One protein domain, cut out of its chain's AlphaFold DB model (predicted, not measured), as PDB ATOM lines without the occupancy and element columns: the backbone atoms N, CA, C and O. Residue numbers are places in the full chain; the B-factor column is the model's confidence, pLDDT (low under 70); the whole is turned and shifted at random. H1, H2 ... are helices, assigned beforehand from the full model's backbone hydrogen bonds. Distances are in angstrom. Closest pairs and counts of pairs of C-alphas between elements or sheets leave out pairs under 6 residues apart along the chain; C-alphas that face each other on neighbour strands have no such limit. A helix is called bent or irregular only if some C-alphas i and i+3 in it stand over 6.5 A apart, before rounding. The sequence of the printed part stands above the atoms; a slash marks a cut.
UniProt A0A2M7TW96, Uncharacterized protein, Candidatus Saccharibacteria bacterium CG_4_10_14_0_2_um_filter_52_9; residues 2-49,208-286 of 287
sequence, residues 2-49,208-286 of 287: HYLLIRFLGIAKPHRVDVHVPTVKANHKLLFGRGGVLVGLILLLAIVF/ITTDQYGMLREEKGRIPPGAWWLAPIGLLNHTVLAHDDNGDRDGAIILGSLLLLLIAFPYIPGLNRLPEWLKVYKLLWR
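What this domain is: This is residues 2 to 49 and 208 to 286 of the 287 residues of an uncharacterized protein of Candidatus Saccharibacteria bacterium CG_4_10_14_0_2_um_filter_52_9 (UniProt A0A2M7TW96). Picture an open, loose frame rather than a packed body: two long helices, H2 and H4, make two opposite sides and run opposite ways, with an empty space between them. At one end of the frame H3 packs on the early part of H4; at the other end H5 and H6 fold back from the end of H4 towards the H2 side, while H1, on its long link, stands off by itself. Residues 208 to 227, which hold no named helix, loop round beside H3. You have 127 printed residues with six named helices, H1 to H6 in that order, and no named strand, and the class is all helix. The whole is extended, with a radius of gyration of the C-alphas of 21.5 A and spans of 58 by 45 by 26 A.

Where its parts are: Find C-alpha 2 at (81.147, 42.210, -21.321); from there H1 runs over residues 2 to 9. Go on past residues 10 to 27 to C-alpha 28 at (82.026, 27.540, -26.145), where H2 begins; it covers residues 28 to 48 and is 29.9 A long from first to last C-alpha. After the cut, look for H3 at residues 228 to 239, 17.1 A long. Then comes H4, residues 247 to 267, again 29.9 A from first to last C-alpha, with a kink of 25 degrees near residue 261. H5 covers residues 271 to 277, 9.5 A long, and H6 covers residues 281 to 284, ending at C-alpha 284 at (87.417, 31.390, -7.511). Three helices are irregular: in H3 the C-alphas of 229 and 232 are 7.2 A apart, in H4 those of 263 and 266 are 7.4 A apart, and in H5 those of 272 and 275 are 7.3 A apart.

How they stand to each other: Begin with H1 and H2, and you will find that they are apart and that neither touches any helix. Move on to residues 233 to 237 of H3, which touch residues 247 to 255 of H4; the closest C-alphas are those of Ile 233 and Gly 251, 7.0 A apart. These two helices run opposite ways at a steep tilt of 49 degrees. At the other end of H4, residues 265 to 266 only just touch H5, with 3 pairs of C-alphas within 8 A, and they touch only at the corner by their link. The closest C-alphas there are those of Pro 266 and Asn 272, 4.6 A apart, and H4 and H5 run the same way at a steep tilt of 65 degrees. H5 and H6 are close but not clearly touching, the closest C-alphas being those of Pro 275 and Tyr 281, 7.4 A apart. H2 and H4 are apart, as are H3 and H5. In the backbones of H1 and H2 every O i to N i+4 pair is within hydrogen-bond range, while H3 has 6 of 8, H4 15 of 17 and H5 1 of 3, the last with 3 of 4 O i to N i+3 pairs within range; H6 is too short for an O i to N i+4 pair.

The domain as a whole: The two C-alphas farthest apart are those of Lys 25 and Asp 245, at 59.6 A. Residues 50 to 207 are not printed, and C-alphas 49 and 208 are 17.5 A apart across the cut. Of the links that are printed whole, H1 to H2 is long, H3 to H4 is short, and H4 to H5 and H5 to H6 are tight. Residues 24 to 44, of which 28 to 44 belong to H2, are among the stretches that stand free. The mean pLDDT of the printed part is 72.8, and 51 residues are under 70, among them residues 2 to 17 and 208 to 230 of this model.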
ATOM      1  N   HIS A   2      79.901  42.894 -21.731       41.66
ATOM      2  CA  HIS A   2      81.147  42.210 -21.321       41.66
ATOM      3  C   HIS A   2      81.957  41.578 -22.479       41.66
ATOM      4  O   HIS A   2      83.165  41.772 -22.575       41.66
ATOM      5  N   TYR A   3      81.288  40.906 -23.426       52.84
ATOM      6  CA  TYR A   3      81.937  40.306 -24.604       52.84
ATOM      7  C   TYR A   3      82.572  41.340 -25.556       52.84
ATOM      8  O   TYR A   3      83.646  41.104 -26.102       52.84
ATOM      9  N   LEU A   4      81.933  42.504 -25.732       51.31
ATOM     10  CA  LEU A   4      82.459  43.587 -26.573       51.31
ATOM     11  C   LEU A   4      83.701  44.219 -25.935       51.31
ATOM     12  O   LEU A   4      84.694  44.429 -26.623       51.31
ATOM     13  N   LEU A   5      83.682  44.437 -24.617       53.00
ATOM     14  CA  LEU A   5      84.827  44.980 -23.884       53.00
ATOM     15  C   LEU A   5      86.046  44.051 -23.966       53.00
ATOM     16  O   LEU A   5      87.132  44.524 -24.269       53.00
ATOM     17  N   ILE A   6      85.877  42.734 -23.814       60.56
ATOM     18  CA  ILE A   6      86.991  41.775 -23.944       60.56
ATOM     19  C   ILE A   6      87.535  41.724 -25.379       60.56
ATOM     20  O   ILE A   6      88.745  41.621 -25.575       60.56
ATOM     21  N   ARG A   7      86.661  41.806 -26.390       56.09
ATOM     22  CA  ARG A   7      87.067  41.743 -27.803       56.09
ATOM     23  C   ARG A   7      87.866  42.971 -28.245       56.09
ATOM     24  O   ARG A   7      88.755  42.821 -29.076       56.09
ATOM     25  N   PHE A   8      87.551  44.152 -27.712       61.06
ATOM     26  CA  PHE A   8      88.201  45.408 -28.103       61.06
ATOM     27  C   PHE A   8      89.319  45.858 -27.150       61.06
ATOM     28  O   PHE A   8      90.292  46.441 -27.614       61.06
ATOM     29  N   LEU A   9      89.217  45.578 -25.845       59.25
ATOM     30  CA  LEU A   9      90.187  46.019 -24.826       59.25
ATOM     31  C   LEU A   9      91.100  44.886 -24.322       59.25
ATOM     32  O   LEU A   9      92.050  45.146 -23.587       59.25
ATOM     33  N   GLY A  10      90.842  43.638 -24.725       54.88
ATOM     34  CA  GLY A  10      91.546  42.455 -24.226       54.88
ATOM     35  C   GLY A  10      91.017  41.964 -22.872       54.88
ATOM     36  O   GLY A  10      90.219  42.619 -22.202       54.88
ATOM     37  N   ILE A  11      91.445  40.764 -22.466       59.56
ATOM     38  CA  ILE A  11      91.174  40.232 -21.121       59.56
ATOM     39  C   ILE A  11      91.949  41.100 -20.122       59.56
ATOM     40  O   ILE A  11      93.131  41.368 -20.349       59.56
ATOM     41  N   ALA A  12      91.306  41.527 -19.030       58.53
ATOM     42  CA  ALA A  12      91.974  42.256 -17.956       58.53
ATOM     43  C   ALA A  12      93.228  41.481 -17.517       58.53
ATOM     44  O   ALA A  12      93.130  40.370 -16.991       58.53
ATOM     45  N   LYS A  13      94.414  42.039 -17.785       55.56
ATOM     46  CA  LYS A  13      95.665  41.478 -17.267       55.56
ATOM     47  C   LYS A  13      95.625  41.595 -15.741       55.56
ATOM     48  O   LYS A  13      95.133  42.610 -15.241       55.56
ATOM     49  N   PRO A  14      96.104  40.586 -14.996       57.12
ATOM     50  CA  PRO A  14      96.166  40.684 -13.547       57.12
ATOM     51  C   PRO A  14      96.937  41.951 -13.162       57.12
ATOM     52  O   PRO A  14      97.985  42.249 -13.733       57.12
ATOM     53  N   HIS A  15      96.403  42.706 -12.201       56.75
ATOM     54  CA  HIS A  15      97.020  43.937 -11.689       56.75
ATOM     55  C   HIS A  15      98.463  43.704 -11.198       56.75
ATOM     56  O   HIS A  15      99.300  44.601 -11.229       56.75
ATOM     57  N   ARG A  16      98.754  42.465 -10.792       60.72
ATOM     58  CA  ARG A  16     100.062  41.972 -10.385       60.72
ATOM     59  C   ARG A  16     100.721  41.171 -11.506       60.72
ATOM     60  O   ARG A  16     100.237  40.104 -11.877       60.72
ATOM     61  N   VAL A  17     101.845  41.678 -12.008       66.19
ATOM     62  CA  VAL A  17     102.657  41.052 -13.071       66.19
ATOM     63  C   VAL A  17     103.374  39.773 -12.630       66.19
ATOM     64  O   VAL A  17     103.740  38.959 -13.472       66.19
ATOM     65  N   ASP A  18     103.546  39.565 -11.325       75.00
ATOM     66  CA  ASP A  18     104.143  38.357 -10.753       75.00
ATOM     67  C   ASP A  18     103.162  37.173 -10.678       75.00
ATOM     68  O   ASP A  18     103.579  36.021 -10.548       75.00
ATOM     69  N   VAL A  19     101.857  37.424 -10.830       63.38
ATOM     70  CA  VAL A  19     100.829  36.378 -10.819       63.38
ATOM     71  C   VAL A  19     100.631  35.842 -12.236       63.38
ATOM     72  O   VAL A  19      99.942  36.440 -13.064       63.38
ATOM     73  N   HIS A  20     101.216  34.678 -12.515       65.62
ATOM     74  CA  HIS A  20     100.961  33.948 -13.755       65.62
ATOM     75  C   HIS A  20      99.574  33.298 -13.701       65.62
ATOM     76  O   HIS A  20      99.376  32.294 -13.019       65.62
ATOM     77  N   VAL A  21      98.608  33.877 -14.421       63.22
ATOM     78  CA  VAL A  21      97.266  33.298 -14.574       63.22
ATOM     79  C   VAL A  21      97.249  32.440 -15.843       63.22
ATOM     80  O   VAL A  21      97.414  32.987 -16.938       63.22
ATOM     81  N   PRO A  22      97.065  31.112 -15.744       63.97
ATOM     82  CA  PRO A  22      96.948  30.269 -16.926       63.97
ATOM     83  C   PRO A  22      95.704  30.677 -17.724       63.97
ATOM     84  O   PRO A  22      94.588  30.689 -17.208       63.97
ATOM     85  N   THR A  23      95.887  31.029 -18.999       62.97
ATOM     86  CA  THR A  23      94.767  31.304 -19.907       62.97
ATOM     87  C   THR A  23      94.416  30.031 -20.664       62.97
ATOM     88  O   THR A  23      95.249  29.438 -21.348       62.97
ATOM     89  N   VAL A  24      93.172  29.577 -20.528       66.12
ATOM     90  CA  VAL A  24      92.663  28.401 -21.245       66.12
ATOM     91  C   VAL A  24      91.842  28.880 -22.440       66.12
ATOM     92  O   VAL A  24      91.068  29.832 -22.326       66.12
ATOM     93  N   LYS A  25      91.989  28.231 -23.603       74.12
ATOM     94  CA  LYS A  25      91.157  28.541 -24.777       74.12
ATOM     95  C   LYS A  25      89.675  28.373 -24.426       74.12
ATOM     96  O   LYS A  25      89.269  27.335 -23.905       74.12
ATOM     97  N   ALA A  26      88.862  29.380 -24.746       67.62
ATOM     98  CA  ALA A  26      87.429  29.362 -24.469       67.62
ATOM     99  C   ALA A  26      86.729  28.212 -25.218       67.62
ATOM    100  O   ALA A  26      86.626  28.217 -26.447       67.62
ATOM    101  N   ASN A  27      86.214  27.230 -24.473       82.62
ATOM    102  CA  ASN A  27      85.406  26.148 -25.024       82.62
ATOM    103  C   ASN A  27      83.919  26.519 -24.954       82.62
ATOM    104  O   ASN A  27      83.248  26.308 -23.944       82.62
ATOM    105  N   HIS A  28      83.405  27.065 -26.053       78.25
ATOM    106  CA  HIS A  28      82.026  27.540 -26.145       78.25
ATOM    107  C   HIS A  28      81.003  26.410 -25.964       78.25
ATOM    108  O   HIS A  28      79.976  26.627 -25.333       78.25
ATOM    109  N   LYS A  29      81.297  25.184 -26.427       81.88
ATOM    110  CA  LYS A  29      80.410  24.023 -26.221       81.88
ATOM    111  C   LYS A  29      80.255  23.700 -24.736       81.88
ATOM    112  O   LYS A  29      79.144  23.480 -24.267       81.88
ATOM    113  N   LEU A  30      81.363  23.730 -23.992       78.75
ATOM    114  CA  LEU A  30      81.348  23.534 -22.544       78.75
ATOM    115  C   LEU A  30      80.623  24.680 -21.823       78.75
ATOM    116  O   LEU A  30      79.873  24.425 -20.884       78.75
ATOM    117  N   LEU A  31      80.812  25.925 -22.270       80.88
ATOM    118  CA  LEU A  31      80.122  27.094 -21.717       80.88
ATOM    119  C   LEU A  31      78.602  26.997 -21.903       80.88
ATOM    120  O   LEU A  31      77.870  27.157 -20.930       80.88
ATOM    121  N   PHE A  32      78.123  26.676 -23.107       84.50
ATOM    122  CA  PHE A  32      76.691  26.494 -23.361       84.50
ATOM    123  C   PHE A  32      76.121  25.279 -22.626       84.50
ATOM    124  O   PHE A  32      75.030  25.377 -22.074       84.50
ATOM    125  N   GLY A  33      76.868  24.174 -22.536       90.06
ATOM    126  CA  GLY A  33      76.472  23.017 -21.727       90.06
ATOM    127  C   GLY A  33      76.281  23.377 -20.249       90.06
ATOM    128  O   GLY A  33      75.249  23.061 -19.665       90.06
ATOM    129  N   ARG A  34      77.226  24.120 -19.657       84.31
ATOM    130  CA  ARG A  34      77.115  24.635 -18.279       84.31
ATOM    131  C   ARG A  34      75.963  25.628 -18.118       84.31
ATOM    132  O   ARG A  34      75.261  25.574 -17.115       84.31
ATOM    133  N   GLY A  35      75.744  26.493 -19.108       85.88
ATOM    134  CA  GLY A  35      74.593  27.396 -19.145       85.88
ATOM    135  C   GLY A  35      73.265  26.638 -19.153       85.88
ATOM    136  O   GLY A  35      72.369  26.978 -18.390       85.88
ATOM    137  N   GLY A  36      73.162  25.563 -19.939       91.38
ATOM    138  CA  GLY A  36      71.992  24.683 -19.958       91.38
ATOM    139  C   GLY A  36      71.744  23.998 -18.612       91.38
ATOM    140  O   GLY A  36      70.614  24.004 -18.130       91.38
ATOM    141  N   VAL A  37      72.797  23.482 -17.964       92.62
ATOM    142  CA  VAL A  37      72.703  22.921 -16.602       92.62
ATOM    143  C   VAL A  37      72.210  23.971 -15.606       92.62
ATOM    144  O   VAL A  37      71.321  23.681 -14.812       92.62
ATOM    145  N   LEU A  38      72.736  25.198 -15.669       88.06
ATOM    146  CA  LEU A  38      72.307  26.294 -14.799       88.06
ATOM    147  C   LEU A  38      70.828  26.642 -15.006       88.06
ATOM    148  O   LEU A  38      70.096  26.758 -14.029       88.06
ATOM    149  N   VAL A  39      70.372  26.769 -16.255       92.69
ATOM    150  CA  VAL A  39      68.954  27.024 -16.563       92.69
ATOM    151  C   VAL A  39      68.074  25.889 -16.040       92.69
ATOM    152  O   VAL A  39      67.067  26.154 -15.390       92.69
ATOM    153  N   GLY A  40      68.470  24.631 -16.258       95.44
ATOM    154  CA  GLY A  40      67.752  23.470 -15.732       95.44
ATOM    155  C   GLY A  40      67.653  23.480 -14.205       95.44
ATOM    156  O   GLY A  40      66.577  23.245 -13.659       95.44
ATOM    157  N   LEU A  41      68.743  23.826 -13.512       93.19
ATOM    158  CA  LEU A  41      68.755  23.985 -12.057       93.19
ATOM    159  C   LEU A  41      67.846  25.128 -11.595       93.19
ATOM    160  O   LEU A  41      67.110  24.945 -10.635       93.19
ATOM    161  N   ILE A  42      67.848  26.277 -12.275       87.00
ATOM    162  CA  ILE A  42      66.964  27.405 -11.941       87.00
ATOM    163  C   ILE A  42      65.493  27.006 -12.088       87.00
ATOM    164  O   ILE A  42      64.693  27.304 -11.206       87.00
ATOM    165  N   LEU A  43      65.132  26.300 -13.162       90.31
ATOM    166  CA  LEU A  43      63.763  25.819 -13.364       90.31
ATOM    167  C   LEU A  43      63.359  24.796 -12.295       90.31
ATOM    168  O   LEU A  43      62.256  24.869 -11.764       90.31
ATOM    169  N   LEU A  44      64.263  23.882 -11.937       90.56
ATOM    170  CA  LEU A  44      64.031  22.928 -10.855       90.56
ATOM    171  C   LEU A  44      63.838  23.652  -9.517       90.56
ATOM    172  O   LEU A  44      62.897  23.348  -8.792       90.56
ATOM    173  N   LEU A  45      64.670  24.649  -9.216       83.69
ATOM    174  CA  LEU A  45      64.530  25.482  -8.022       83.69
ATOM    175  C   LEU A  45      63.216  26.270  -8.027       83.69
ATOM    176  O   LEU A  45      62.594  26.371  -6.982       83.69
ATOM    177  N   ALA A  46      62.748  26.769  -9.173       80.06
ATOM    178  CA  ALA A  46      61.457  27.452  -9.271       80.06
ATOM    179  C   ALA A  46      60.264  26.516  -8.989       80.06
ATOM    180  O   ALA A  46      59.264  26.953  -8.429       80.06
ATOM    181  N   ILE A  47      60.374  25.230  -9.343       82.44
ATOM    182  CA  ILE A  47      59.363  24.207  -9.019       82.44
ATOM    183  C   ILE A  47      59.408  23.843  -7.531       82.44
ATOM    184  O   ILE A  47      58.365  23.637  -6.916       82.44
ATOM    185  N   VAL A  48      60.609  23.742  -6.956       81.69
ATOM    186  CA  VAL A  48      60.807  23.400  -5.538       81.69
ATOM    187  C   VAL A  48      60.446  24.573  -4.619       81.69
ATOM    188  O   VAL A  48      59.928  24.351  -3.526       81.69
ATOM    189  N   PHE A  49      60.672  25.807  -5.072       73.12
ATOM    190  CA  PHE A  49      60.418  27.053  -4.349       73.12
ATOM    191  C   PHE A  49      59.453  27.958  -5.132       73.12
ATOM    192  O   PHE A  49      59.842  29.047  -5.569       73.12
ATOM    193  N   ILE A 208      53.255  36.984   7.859       68.19
ATOM    194  CA  ILE A 208      53.865  38.234   7.364       68.19
ATOM    195  C   ILE A 208      53.385  39.467   8.148       68.19
ATOM    196  O   ILE A 208      53.330  40.570   7.603       68.19
ATOM    197  N   THR A 209      52.984  39.285   9.409       65.38
ATOM    198  CA  THR A 209      52.494  40.379  10.257       65.38
ATOM    199  C   THR A 209      53.600  41.361  10.627       65.38
ATOM    200  O   THR A 209      54.790  41.043  10.632       65.38
ATOM    201  N   THR A 210      53.193  42.582  10.969       53.56
ATOM    202  CA  THR A 210      54.094  43.665  11.382       53.56
ATOM    203  C   THR A 210      54.875  43.351  12.651       53.56
ATOM    204  O   THR A 210      56.024  43.771  12.744       53.56
ATOM    205  N   ASP A 211      54.317  42.536  13.554       58.44
ATOM    206  CA  ASP A 211      55.002  42.019  14.752       58.44
ATOM    207  C   ASP A 211      56.264  41.208  14.409       58.44
ATOM    208  O   ASP A 211      57.112  40.958  15.264       58.44
ATOM    209  N   GLN A 212      56.385  40.779  13.148       49.31
ATOM    210  CA  GLN A 212      57.482  39.973  12.625       49.31
ATOM    211  C   GLN A 212      58.146  40.610  11.390       49.31
ATOM    212  O   GLN A 212      58.779  39.890  10.628       49.31
ATOM    213  N   TYR A 213      58.052  41.940  11.220       51.50
ATOM    214  CA  TYR A 213      58.508  42.752  10.071       51.50
ATOM    215  C   TYR A 213      57.541  42.760   8.878       51.50
ATOM    216  O   TYR A 213      57.627  41.922   7.983       51.50
ATOM    217  N   GLY A 214      56.733  43.822   8.750       46.91
ATOM    218  CA  GLY A 214      55.799  44.070   7.631       46.91
ATOM    219  C   GLY A 214      56.419  44.205   6.224       46.91
ATOM    220  O   GLY A 214      55.756  44.664   5.300       46.91
ATOM    221  N   MET A 215      57.685  43.820   6.040       47.44
ATOM    222  CA  MET A 215      58.412  43.785   4.767       47.44
ATOM    223  C   MET A 215      59.270  42.515   4.591       47.44
ATOM    224  O   MET A 215      59.866  42.343   3.524       47.44
ATOM    225  N   LEU A 216      59.362  41.621   5.588       52.34
ATOM    226  CA  LEU A 216      60.264  40.465   5.562       52.34
ATOM    227  C   LEU A 216      59.513  39.180   5.886       52.34
ATOM    228  O   LEU A 216      58.982  38.996   6.969       52.34
ATOM    229  N   ARG A 217      59.520  38.248   4.934       51.12
ATOM    230  CA  ARG A 217      59.147  36.855   5.188       51.12
ATOM    231  C   ARG A 217      60.180  36.223   6.120       51.12
ATOM    232  O   ARG A 217      61.166  35.665   5.639       51.12
ATOM    233  N   GLU A 218      59.936  36.251   7.422       51.62
ATOM    234  CA  GLU A 218      60.409  35.196   8.320       51.62
ATOM    235  C   GLU A 218      59.350  34.096   8.359       51.62
ATOM    236  O   GLU A 218      58.560  33.970   9.290       51.62
ATOM    237  N   GLU A 219      59.263  33.323   7.276       50.22
ATOM    238  CA  GLU A 219      58.247  32.283   7.187       50.22
ATOM    239  C   GLU A 219      58.391  31.242   8.301       50.22
ATOM    240  O   GLU A 219      59.380  30.506   8.368       50.22
ATOM    241  N   LYS A 220      57.333  31.062   9.096       45.44
ATOM    242  CA  LYS A 220      57.086  29.778   9.759       45.44
ATOM    243  C   LYS A 220      56.765  28.732   8.681       45.44
ATOM    244  O   LYS A 220      55.627  28.644   8.234       45.44
ATOM    245  N   GLY A 221      57.737  27.920   8.252       53.75
ATOM    246  CA  GLY A 221      57.482  26.868   7.258       53.75
ATOM    247  C   GLY A 221      58.694  26.367   6.466       53.75
ATOM    248  O   GLY A 221      59.844  26.644   6.799       53.75
ATOM    249  N   ARG A 222      58.425  25.565   5.419       49.66
ATOM    250  CA  ARG A 222      59.449  25.040   4.496       49.66
ATOM    251  C   ARG A 222      60.105  26.201   3.759       49.66
ATOM    252  O   ARG A 222      59.486  26.764   2.869       49.66
ATOM    253  N   ILE A 223      61.364  26.453   4.121       52.06
ATOM    254  CA  ILE A 223      62.367  27.290   3.450       52.06
ATOM    255  C   ILE A 223      61.940  27.689   2.033       52.06
ATOM    256  O   ILE A 223      62.079  26.899   1.103       52.06
ATOM    257  N   PRO A 224      61.516  28.929   1.824       53.16
ATOM    258  CA  PRO A 224      61.723  29.611   0.566       53.16
ATOM    259  C   PRO A 224      62.977  30.476   0.667       53.16
ATOM    260  O   PRO A 224      63.354  30.907   1.762       53.16
ATOM    261  N   PRO A 225      63.595  30.852  -0.459       55.44
ATOM    262  CA  PRO A 225      64.448  32.020  -0.457       55.44
ATOM    263  C   PRO A 225      63.521  33.240  -0.356       55.44
ATOM    264  O   PRO A 225      63.155  33.844  -1.361       55.44
ATOM    265  N   GLY A 226      63.105  33.591   0.865       57.66
ATOM    266  CA  GLY A 226      62.667  34.952   1.165       57.66
ATOM    267  C   GLY A 226      63.814  35.937   0.904       57.66
ATOM    268  O   GLY A 226      64.808  35.609   0.248       57.66
ATOM    269  N   ALA A 227      63.739  37.143   1.459       62.09
ATOM    270  CA  ALA A 227      64.887  38.046   1.475       62.09
ATOM    271  C   ALA A 227      65.969  37.507   2.434       62.09
ATOM    272  O   ALA A 227      66.246  38.099   3.466       62.09
ATOM    273  N   TRP A 228      66.581  36.359   2.119       61.72
ATOM    274  CA  TRP A 228      67.571  35.667   2.951       61.72
ATOM    275  C   TRP A 228      68.781  36.557   3.253       61.72
ATOM    276  O   TRP A 228      69.439  36.393   4.274       61.72
ATOM    277  N   TRP A 229      69.053  37.537   2.389       65.56
ATOM    278  CA  TRP A 229      70.064  38.567   2.614       65.56
ATOM    279  C   TRP A 229      69.726  39.508   3.785       65.56
ATOM    280  O   TRP A 229      70.597  40.243   4.237       65.56
ATOM    281  N   LEU A 230      68.496  39.467   4.303       68.44
ATOM    282  CA  LEU A 230      68.038  40.161   5.510       68.44
ATOM    283  C   LEU A 230      67.957  39.230   6.730       68.44
ATOM    284  O   LEU A 230      67.711  39.707   7.833       68.44
ATOM    285  N   ALA A 231      68.280  37.938   6.583       71.31
ATOM    286  CA  ALA A 231      68.369  36.999   7.706       71.31
ATOM    287  C   ALA A 231      69.311  37.457   8.842       71.31
ATOM    288  O   ALA A 231      68.989  37.200   9.999       71.31
ATOM    289  N   PRO A 232      70.440  38.157   8.586       73.19
ATOM    290  CA  PRO A 232      71.258  38.694   9.674       73.19
ATOM    291  C   PRO A 232      70.527  39.723  10.551       73.19
ATOM    292  O   PRO A 232      70.738  39.732  11.758       73.19
ATOM    293  N   ILE A 233      69.667  40.564   9.965       71.88
ATOM    294  CA  ILE A 233      68.850  41.534  10.716       71.88
ATOM    295  C   ILE A 233      67.800  40.793  11.536       71.88
ATOM    296  O   ILE A 233      67.668  41.046  12.727       71.88
ATOM    297  N   GLY A 234      67.126  39.828  10.909       69.31
ATOM    298  CA  GLY A 234      66.174  38.946  11.575       69.31
ATOM    299  C   GLY A 234      66.749  38.273  12.821       69.31
ATOM    300  O   GLY A 234      66.208  38.373  13.921       69.31
ATOM    301  N   LEU A 235      67.944  37.687  12.683       73.06
ATOM    302  CA  LEU A 235      68.665  37.083  13.800       73.06
ATOM    303  C   LEU A 235      68.969  38.092  14.914       73.06
ATOM    304  O   LEU A 235      68.775  37.766  16.084       73.06
ATOM    305  N   LEU A 236      69.453  39.293  14.581       74.69
ATOM    306  CA  LEU A 236      69.742  40.337  15.573       74.69
ATOM    307  C   LEU A 236      68.482  40.735  16.340       74.69
ATOM    308  O   LEU A 236      68.528  40.833  17.564       74.69
ATOM    309  N   ASN A 237      67.362  40.873  15.639       69.44
ATOM    310  CA  ASN A 237      66.082  41.252  16.217       69.44
ATOM    311  C   ASN A 237      65.467  40.175  17.104       69.44
ATOM    312  O   ASN A 237      64.897  40.494  18.137       69.44
ATOM    313  N   HIS A 238      65.656  38.897  16.780       70.88
ATOM    314  CA  HIS A 238      65.186  37.795  17.622       70.88
ATOM    315  C   HIS A 238      66.144  37.411  18.758       70.88
ATOM    316  O   HIS A 238      65.812  36.549  19.571       70.88
ATOM    317  N   THR A 239      67.325  38.031  18.837       76.56
ATOM    318  CA  THR A 239      68.329  37.715  19.866       76.56
ATOM    319  C   THR A 239      68.740  38.945  20.667       76.56
ATOM    320  O   THR A 239      68.310  39.112  21.804       76.56
ATOM    321  N   VAL A 240      69.578  39.800  20.086       79.81
ATOM    322  CA  VAL A 240      70.228  40.932  20.757       79.81
ATOM    323  C   VAL A 240      69.268  42.106  20.946       79.81
ATOM    324  O   VAL A 240      69.294  42.733  21.999       79.81
ATOM    325  N   LEU A 241      68.414  42.380  19.957       80.31
ATOM    326  CA  LEU A 241      67.489  43.521  19.951       80.31
ATOM    327  C   LEU A 241      66.054  43.134  20.353       80.31
ATOM    328  O   LEU A 241      65.161  43.968  20.318       80.31
ATOM    329  N   ALA A 242      65.824  41.885  20.777       75.69
ATOM    330  CA  ALA A 242      64.480  41.348  21.038       75.69
ATOM    331  C   ALA A 242      63.699  42.075  22.144       75.69
ATOM    332  O   ALA A 242      62.479  41.967  22.205       75.69
ATOM    333  N   HIS A 243      64.399  42.787  23.027       82.00
ATOM    334  CA  HIS A 243      63.817  43.531  24.147       82.00
ATOM    335  C   HIS A 243      64.308  44.984  24.171       82.00
ATOM    336  O   HIS A 243      64.354  45.603  25.231       82.00
ATOM    337  N   ASP A 244      64.756  45.499  23.024       78.62
ATOM    338  CA  ASP A 244      65.190  46.884  22.891       78.62
ATOM    339  C   ASP A 244      64.009  47.761  22.464       78.62
ATOM    340  O   ASP A 244      63.492  47.625  21.354       78.62
ATOM    341  N   ASP A 245      63.624  48.703  23.328       82.00
ATOM    342  CA  ASP A 245      62.579  49.698  23.055       82.00
ATOM    343  C   ASP A 245      62.881  50.545  21.802       82.00
ATOM    344  O   ASP A 245      61.985  51.174  21.241       82.00
ATOM    345  N   ASN A 246      64.143  50.582  21.353       82.00
ATOM    346  CA  ASN A 246      64.586  51.265  20.139       82.00
ATOM    347  C   ASN A 246      65.135  50.302  19.074       82.00
ATOM    348  O   ASN A 246      65.918  50.735  18.222       82.00
ATOM    349  N   GLY A 247      64.725  49.029  19.084       76.44
ATOM    350  CA  GLY A 247      65.272  47.985  18.212       76.44
ATOM    351  C   GLY A 247      65.300  48.352  16.721       76.44
ATOM    352  O   GLY A 247      66.284  48.066  16.042       76.44
ATOM    353  N   ASP A 248      64.298  49.085  16.218       70.94
ATOM    354  CA  ASP A 248      64.278  49.578  14.831       70.94
ATOM    355  C   ASP A 248      65.417  50.565  14.532       70.94
ATOM    356  O   ASP A 248      66.098  50.469  13.505       70.94
ATOM    357  N   ARG A 249      65.652  51.522  15.439       83.19
ATOM    358  CA  ARG A 249      66.729  52.515  15.316       83.19
ATOM    359  C   ARG A 249      68.082  51.826  15.410       83.19
ATOM    360  O   ARG A 249      68.954  52.069  14.576       83.19
ATOM    361  N   ASP A 250      68.259  50.983  16.417       82.81
ATOM    362  CA  ASP A 250      69.545  50.361  16.717       82.81
ATOM    363  C   ASP A 250      69.884  49.302  15.656       82.81
ATOM    364  O   ASP A 250      71.012  49.259  15.161       82.81
ATOM    365  N   GLY A 251      68.887  48.558  15.169       81.94
ATOM    366  CA  GLY A 251      68.996  47.685  14.003       81.94
ATOM    367  C   GLY A 251      69.380  48.442  12.728       81.94
ATOM    368  O   GLY A 251      70.296  48.021  12.013       81.94
ATOM    369  N   ALA A 252      68.758  49.597  12.462       81.00
ATOM    370  CA  ALA A 252      69.122  50.453  11.332       81.00
ATOM    371  C   ALA A 252      70.554  51.003  11.451       81.00
ATOM    372  O   ALA A 252      71.285  51.025  10.458       81.00
ATOM    373  N   ILE A 253      70.988  51.396  12.652       87.81
ATOM    374  CA  ILE A 253      72.362  51.849  12.913       87.81
ATOM    375  C   ILE A 253      73.354  50.706  12.694       87.81
ATOM    376  O   ILE A 253      74.375  50.918  12.036       87.81
ATOM    377  N   ILE A 254      73.075  49.502  13.197       86.62
ATOM    378  CA  ILE A 254      73.951  48.334  13.045       86.62
ATOM    379  C   ILE A 254      74.080  47.949  11.570       86.62
ATOM    380  O   ILE A 254      75.199  47.825  11.067       86.62
ATOM    381  N   LEU A 255      72.961  47.811  10.852       82.75
ATOM    382  CA  LEU A 255      72.983  47.471   9.429       82.75
ATOM    383  C   LEU A 255      73.638  48.577   8.599       82.75
ATOM    384  O   LEU A 255      74.474  48.293   7.740       82.75
ATOM    385  N   GLY A 256      73.279  49.835   8.859       86.62
ATOM    386  CA  GLY A 256      73.856  50.997   8.194       86.62
ATOM    387  C   GLY A 256      75.368  51.059   8.399       86.62
ATOM    388  O   GLY A 256      76.114  51.213   7.435       86.62
ATOM    389  N   SER A 257      75.835  50.835   9.627       91.00
ATOM    390  CA  SER A 257      77.262  50.783   9.958       91.00
ATOM    391  C   SER A 257      77.966  49.611   9.276       91.00
ATOM    392  O   SER A 257      79.061  49.788   8.749       91.00
ATOM    393  N   LEU A 258      77.341  48.431   9.224       86.94
ATOM    394  CA  LEU A 258      77.884  47.266   8.523       86.94
ATOM    395  C   LEU A 258      78.015  47.524   7.016       86.94
ATOM    396  O   LEU A 258      79.047  47.207   6.428       86.94
ATOM    397  N   LEU A 259      77.001  48.126   6.390       87.06
ATOM    398  CA  LEU A 259      77.035  48.497   4.973       87.06
ATOM    399  C   LEU A 259      78.109  49.549   4.696       87.06
ATOM    400  O   LEU A 259      78.885  49.397   3.752       87.06
ATOM    401  N   LEU A 260      78.205  50.581   5.537       91.31
ATOM    402  CA  LEU A 260      79.265  51.584   5.441       91.31
ATOM    403  C   LEU A 260      80.649  50.949   5.605       91.31
ATOM    404  O   LEU A 260      81.559  51.272   4.844       91.31
ATOM    405  N   LEU A 261      80.804  50.000   6.530       89.00
ATOM    406  CA  LEU A 261      82.042  49.247   6.711       89.00
ATOM    407  C   LEU A 261      82.363  48.381   5.490       89.00
ATOM    408  O   LEU A 261      83.519  48.338   5.084       89.00
ATOM    409  N   LEU A 262      81.374  47.732   4.868       85.56
ATOM    410  CA  LEU A 262      81.561  46.958   3.634       85.56
ATOM    411  C   LEU A 262      81.987  47.847   2.458       85.56
ATOM    412  O   LEU A 262      82.858  47.459   1.680       85.56
ATOM    413  N   ILE A 263      81.424  49.053   2.350       89.56
ATOM    414  CA  ILE A 263      81.821  50.048   1.343       89.56
ATOM    415  C   ILE A 263      83.233  50.580   1.627       89.56
ATOM    416  O   ILE A 263      84.026  50.758   0.701       89.56
ATOM    417  N   ALA A 264      83.566  50.812   2.898       91.69
ATOM    418  CA  ALA A 264      84.879  51.286   3.331       91.69
ATOM    419  C   ALA A 264      85.950  50.179   3.348       91.69
ATOM    420  O   ALA A 264      87.143  50.476   3.378       91.69
ATOM    421  N   PHE A 265      85.543  48.909   3.281       87.75
ATOM    422  CA  PHE A 265      86.392  47.725   3.390       87.75
ATOM    423  C   PHE A 265      87.677  47.755   2.539       87.75
ATOM    424  O   PHE A 265      88.740  47.449   3.087       87.75
ATOM    425  N   PRO A 266      87.668  48.151   1.244       86.44
ATOM    426  CA  PRO A 266      88.895  48.209   0.442       86.44
ATOM    427  C   PRO A 266      89.890  49.294   0.892       86.44
ATOM    428  O   PRO A 266      91.073  49.208   0.557       86.44
ATOM    429  N   TYR A 267      89.441  50.291   1.658       89.94
ATOM    430  CA  TYR A 267      90.265  51.407   2.129       89.94
ATOM    431  C   TYR A 267      90.835  51.192   3.533       89.94
ATOM    432  O   TYR A 267      91.744  51.918   3.925       89.94
ATOM    433  N   ILE A 268      90.346  50.198   4.282       89.50
ATOM    434  CA  ILE A 268      90.836  49.897   5.632       89.50
ATOM    435  C   ILE A 268      92.107  49.036   5.521       89.50
ATOM    436  O   ILE A 268      92.028  47.884   5.068       89.50
ATOM    437  N   PRO A 269      93.287  49.546   5.932       87.44
ATOM    438  CA  PRO A 269      94.533  48.791   5.856       87.44
ATOM    439  C   PRO A 269      94.448  47.498   6.675       87.44
ATOM    440  O   PRO A 269      94.031  47.506   7.830       87.44
ATOM    441  N   GLY A 270      94.844  46.375   6.077       85.38
ATOM    442  CA  GLY A 270      94.777  45.053   6.707       85.38
ATOM    443  C   GLY A 270      93.514  44.292   6.312       85.38
ATOM    444  O   GLY A 270      93.629  43.205   5.745       85.38
ATOM    445  N   LEU A 271      92.326  44.881   6.503       83.19
ATOM    446  CA  LEU A 271      91.065  44.273   6.047       83.19
ATOM    447  C   LEU A 271      91.006  44.173   4.523       83.19
ATOM    448  O   LEU A 271      90.591  43.151   3.986       83.19
ATOM    449  N   ASN A 272      91.533  45.162   3.807       84.81
ATOM    450  CA  ASN A 272      91.628  45.110   2.350       84.81
ATOM    451  C   ASN A 272      92.468  43.934   1.806       84.81
ATOM    452  O   ASN A 272      92.337  43.578   0.636       84.81
ATOM    453  N   ARG A 273      93.294  43.290   2.647       86.25
ATOM    454  CA  ARG A 273      94.086  42.094   2.308       86.25
ATOM    455  C   ARG A 273      93.454  40.784   2.789       86.25
ATOM    456  O   ARG A 273      93.986  39.718   2.481       86.25
ATOM    457  N   LEU A 274      92.316  40.818   3.495       85.69
ATOM    458  CA  LEU A 274      91.601  39.609   3.939       85.69
ATOM    459  C   LEU A 274      91.343  38.609   2.806       85.69
ATOM    460  O   LEU A 274      91.613  37.426   3.016       85.69
ATOM    461  N   PRO A 275      90.893  39.021   1.602       80.88
ATOM    462  CA  PRO A 275      90.682  38.078   0.504       80.88
ATOM    463  C   PRO A 275      91.962  37.342   0.078       80.88
ATOM    464  O   PRO A 275      91.908  36.169  -0.305       80.88
ATOM    465  N   GLU A 276      93.122  38.002   0.170       81.81
ATOM    466  CA  GLU A 276      94.428  37.399  -0.116       81.81
ATOM    467  C   GLU A 276      94.853  36.435   0.997       81.81
ATOM    468  O   GLU A 276      95.318  35.328   0.705       81.81
ATOM    469  N   TRP A 277      94.646  36.816   2.262       85.56
ATOM    470  CA  TRP A 277      94.986  35.995   3.428       85.56
ATOM    471  C   TRP A 277      94.127  34.730   3.524       85.56
ATOM    472  O   TRP A 277      94.661  33.627   3.670       85.56
ATOM    473  N   LEU A 278      92.815  34.874   3.322       86.75
ATOM    474  CA  LEU A 278      91.860  33.769   3.194       86.75
ATOM    475  C   LEU A 278      92.048  32.981   1.891       86.75
ATOM    476  O   LEU A 278      91.411  31.948   1.690       86.75
ATOM    477  N   LYS A 279      92.935  33.448   1.003       84.81
ATOM    478  CA  LYS A 279      93.254  32.824  -0.283       84.81
ATOM    479  C   LYS A 279      91.994  32.552  -1.108       84.81
ATOM    480  O   LYS A 279      91.924  31.534  -1.795       84.81
ATOM    481  N   VAL A 280      91.024  33.474  -1.088       78.38
ATOM    482  CA  VAL A 280      89.749  33.366  -1.828       78.38
ATOM    483  C   VAL A 280      90.002  33.166  -3.324       78.38
ATOM    484  O   VAL A 280      89.276  32.436  -3.997       78.38
ATOM    485  N   TYR A 281      91.107  33.717  -3.834       72.81
ATOM    486  CA  TYR A 281      91.565  33.490  -5.204       72.81
ATOM    487  C   TYR A 281      91.755  32.001  -5.540       72.81
ATOM    488  O   TYR A 281      91.520  31.617  -6.675       72.81
ATOM    489  N   LYS A 282      92.107  31.132  -4.582       76.19
ATOM    490  CA  LYS A 282      92.198  29.679  -4.817       76.19
ATOM    491  C   LYS A 282      90.833  29.019  -4.987       76.19
ATOM    492  O   LYS A 282      90.770  27.944  -5.560       76.19
ATOM    493  N   LEU A 283      89.765  29.613  -4.464       71.19
ATOM    494  CA  LEU A 283      88.398  29.099  -4.586       71.19
ATOM    495  C   LEU A 283      87.760  29.544  -5.904       71.19
ATOM    496  O   LEU A 283      87.137  28.740  -6.585       71.19
ATOM    497  N   LEU A 284      87.969  30.808  -6.282       67.44
ATOM    498  CA  LEU A 284      87.417  31.390  -7.511       67.44
ATOM    499  C   LEU A 284      88.224  31.022  -8.762       67.44
ATOM    500  O   LEU A 284      87.651  30.813  -9.826       67.44
ATOM    501  N   TRP A 285      89.549  30.940  -8.630       61.25
ATOM    502  CA  TRP A 285      90.479  30.749  -9.744       61.25
ATOM    503  C   TRP A 285      91.223  29.415  -9.692       61.25
ATOM    504  O   TRP A 285      92.262  29.277 -10.333       61.25
ATOM    505  N   ARG A 286      90.702  28.411  -8.970       45.03
ATOM    506  CA  ARG A 286      91.110  27.018  -9.204       45.03
ATOM    507  C   ARG A 286      90.603  26.586 -10.584       45.03
ATOM    508  O   ARG A 286      89.500  26.062 -10.723       45.03
TER     509      ARG A 286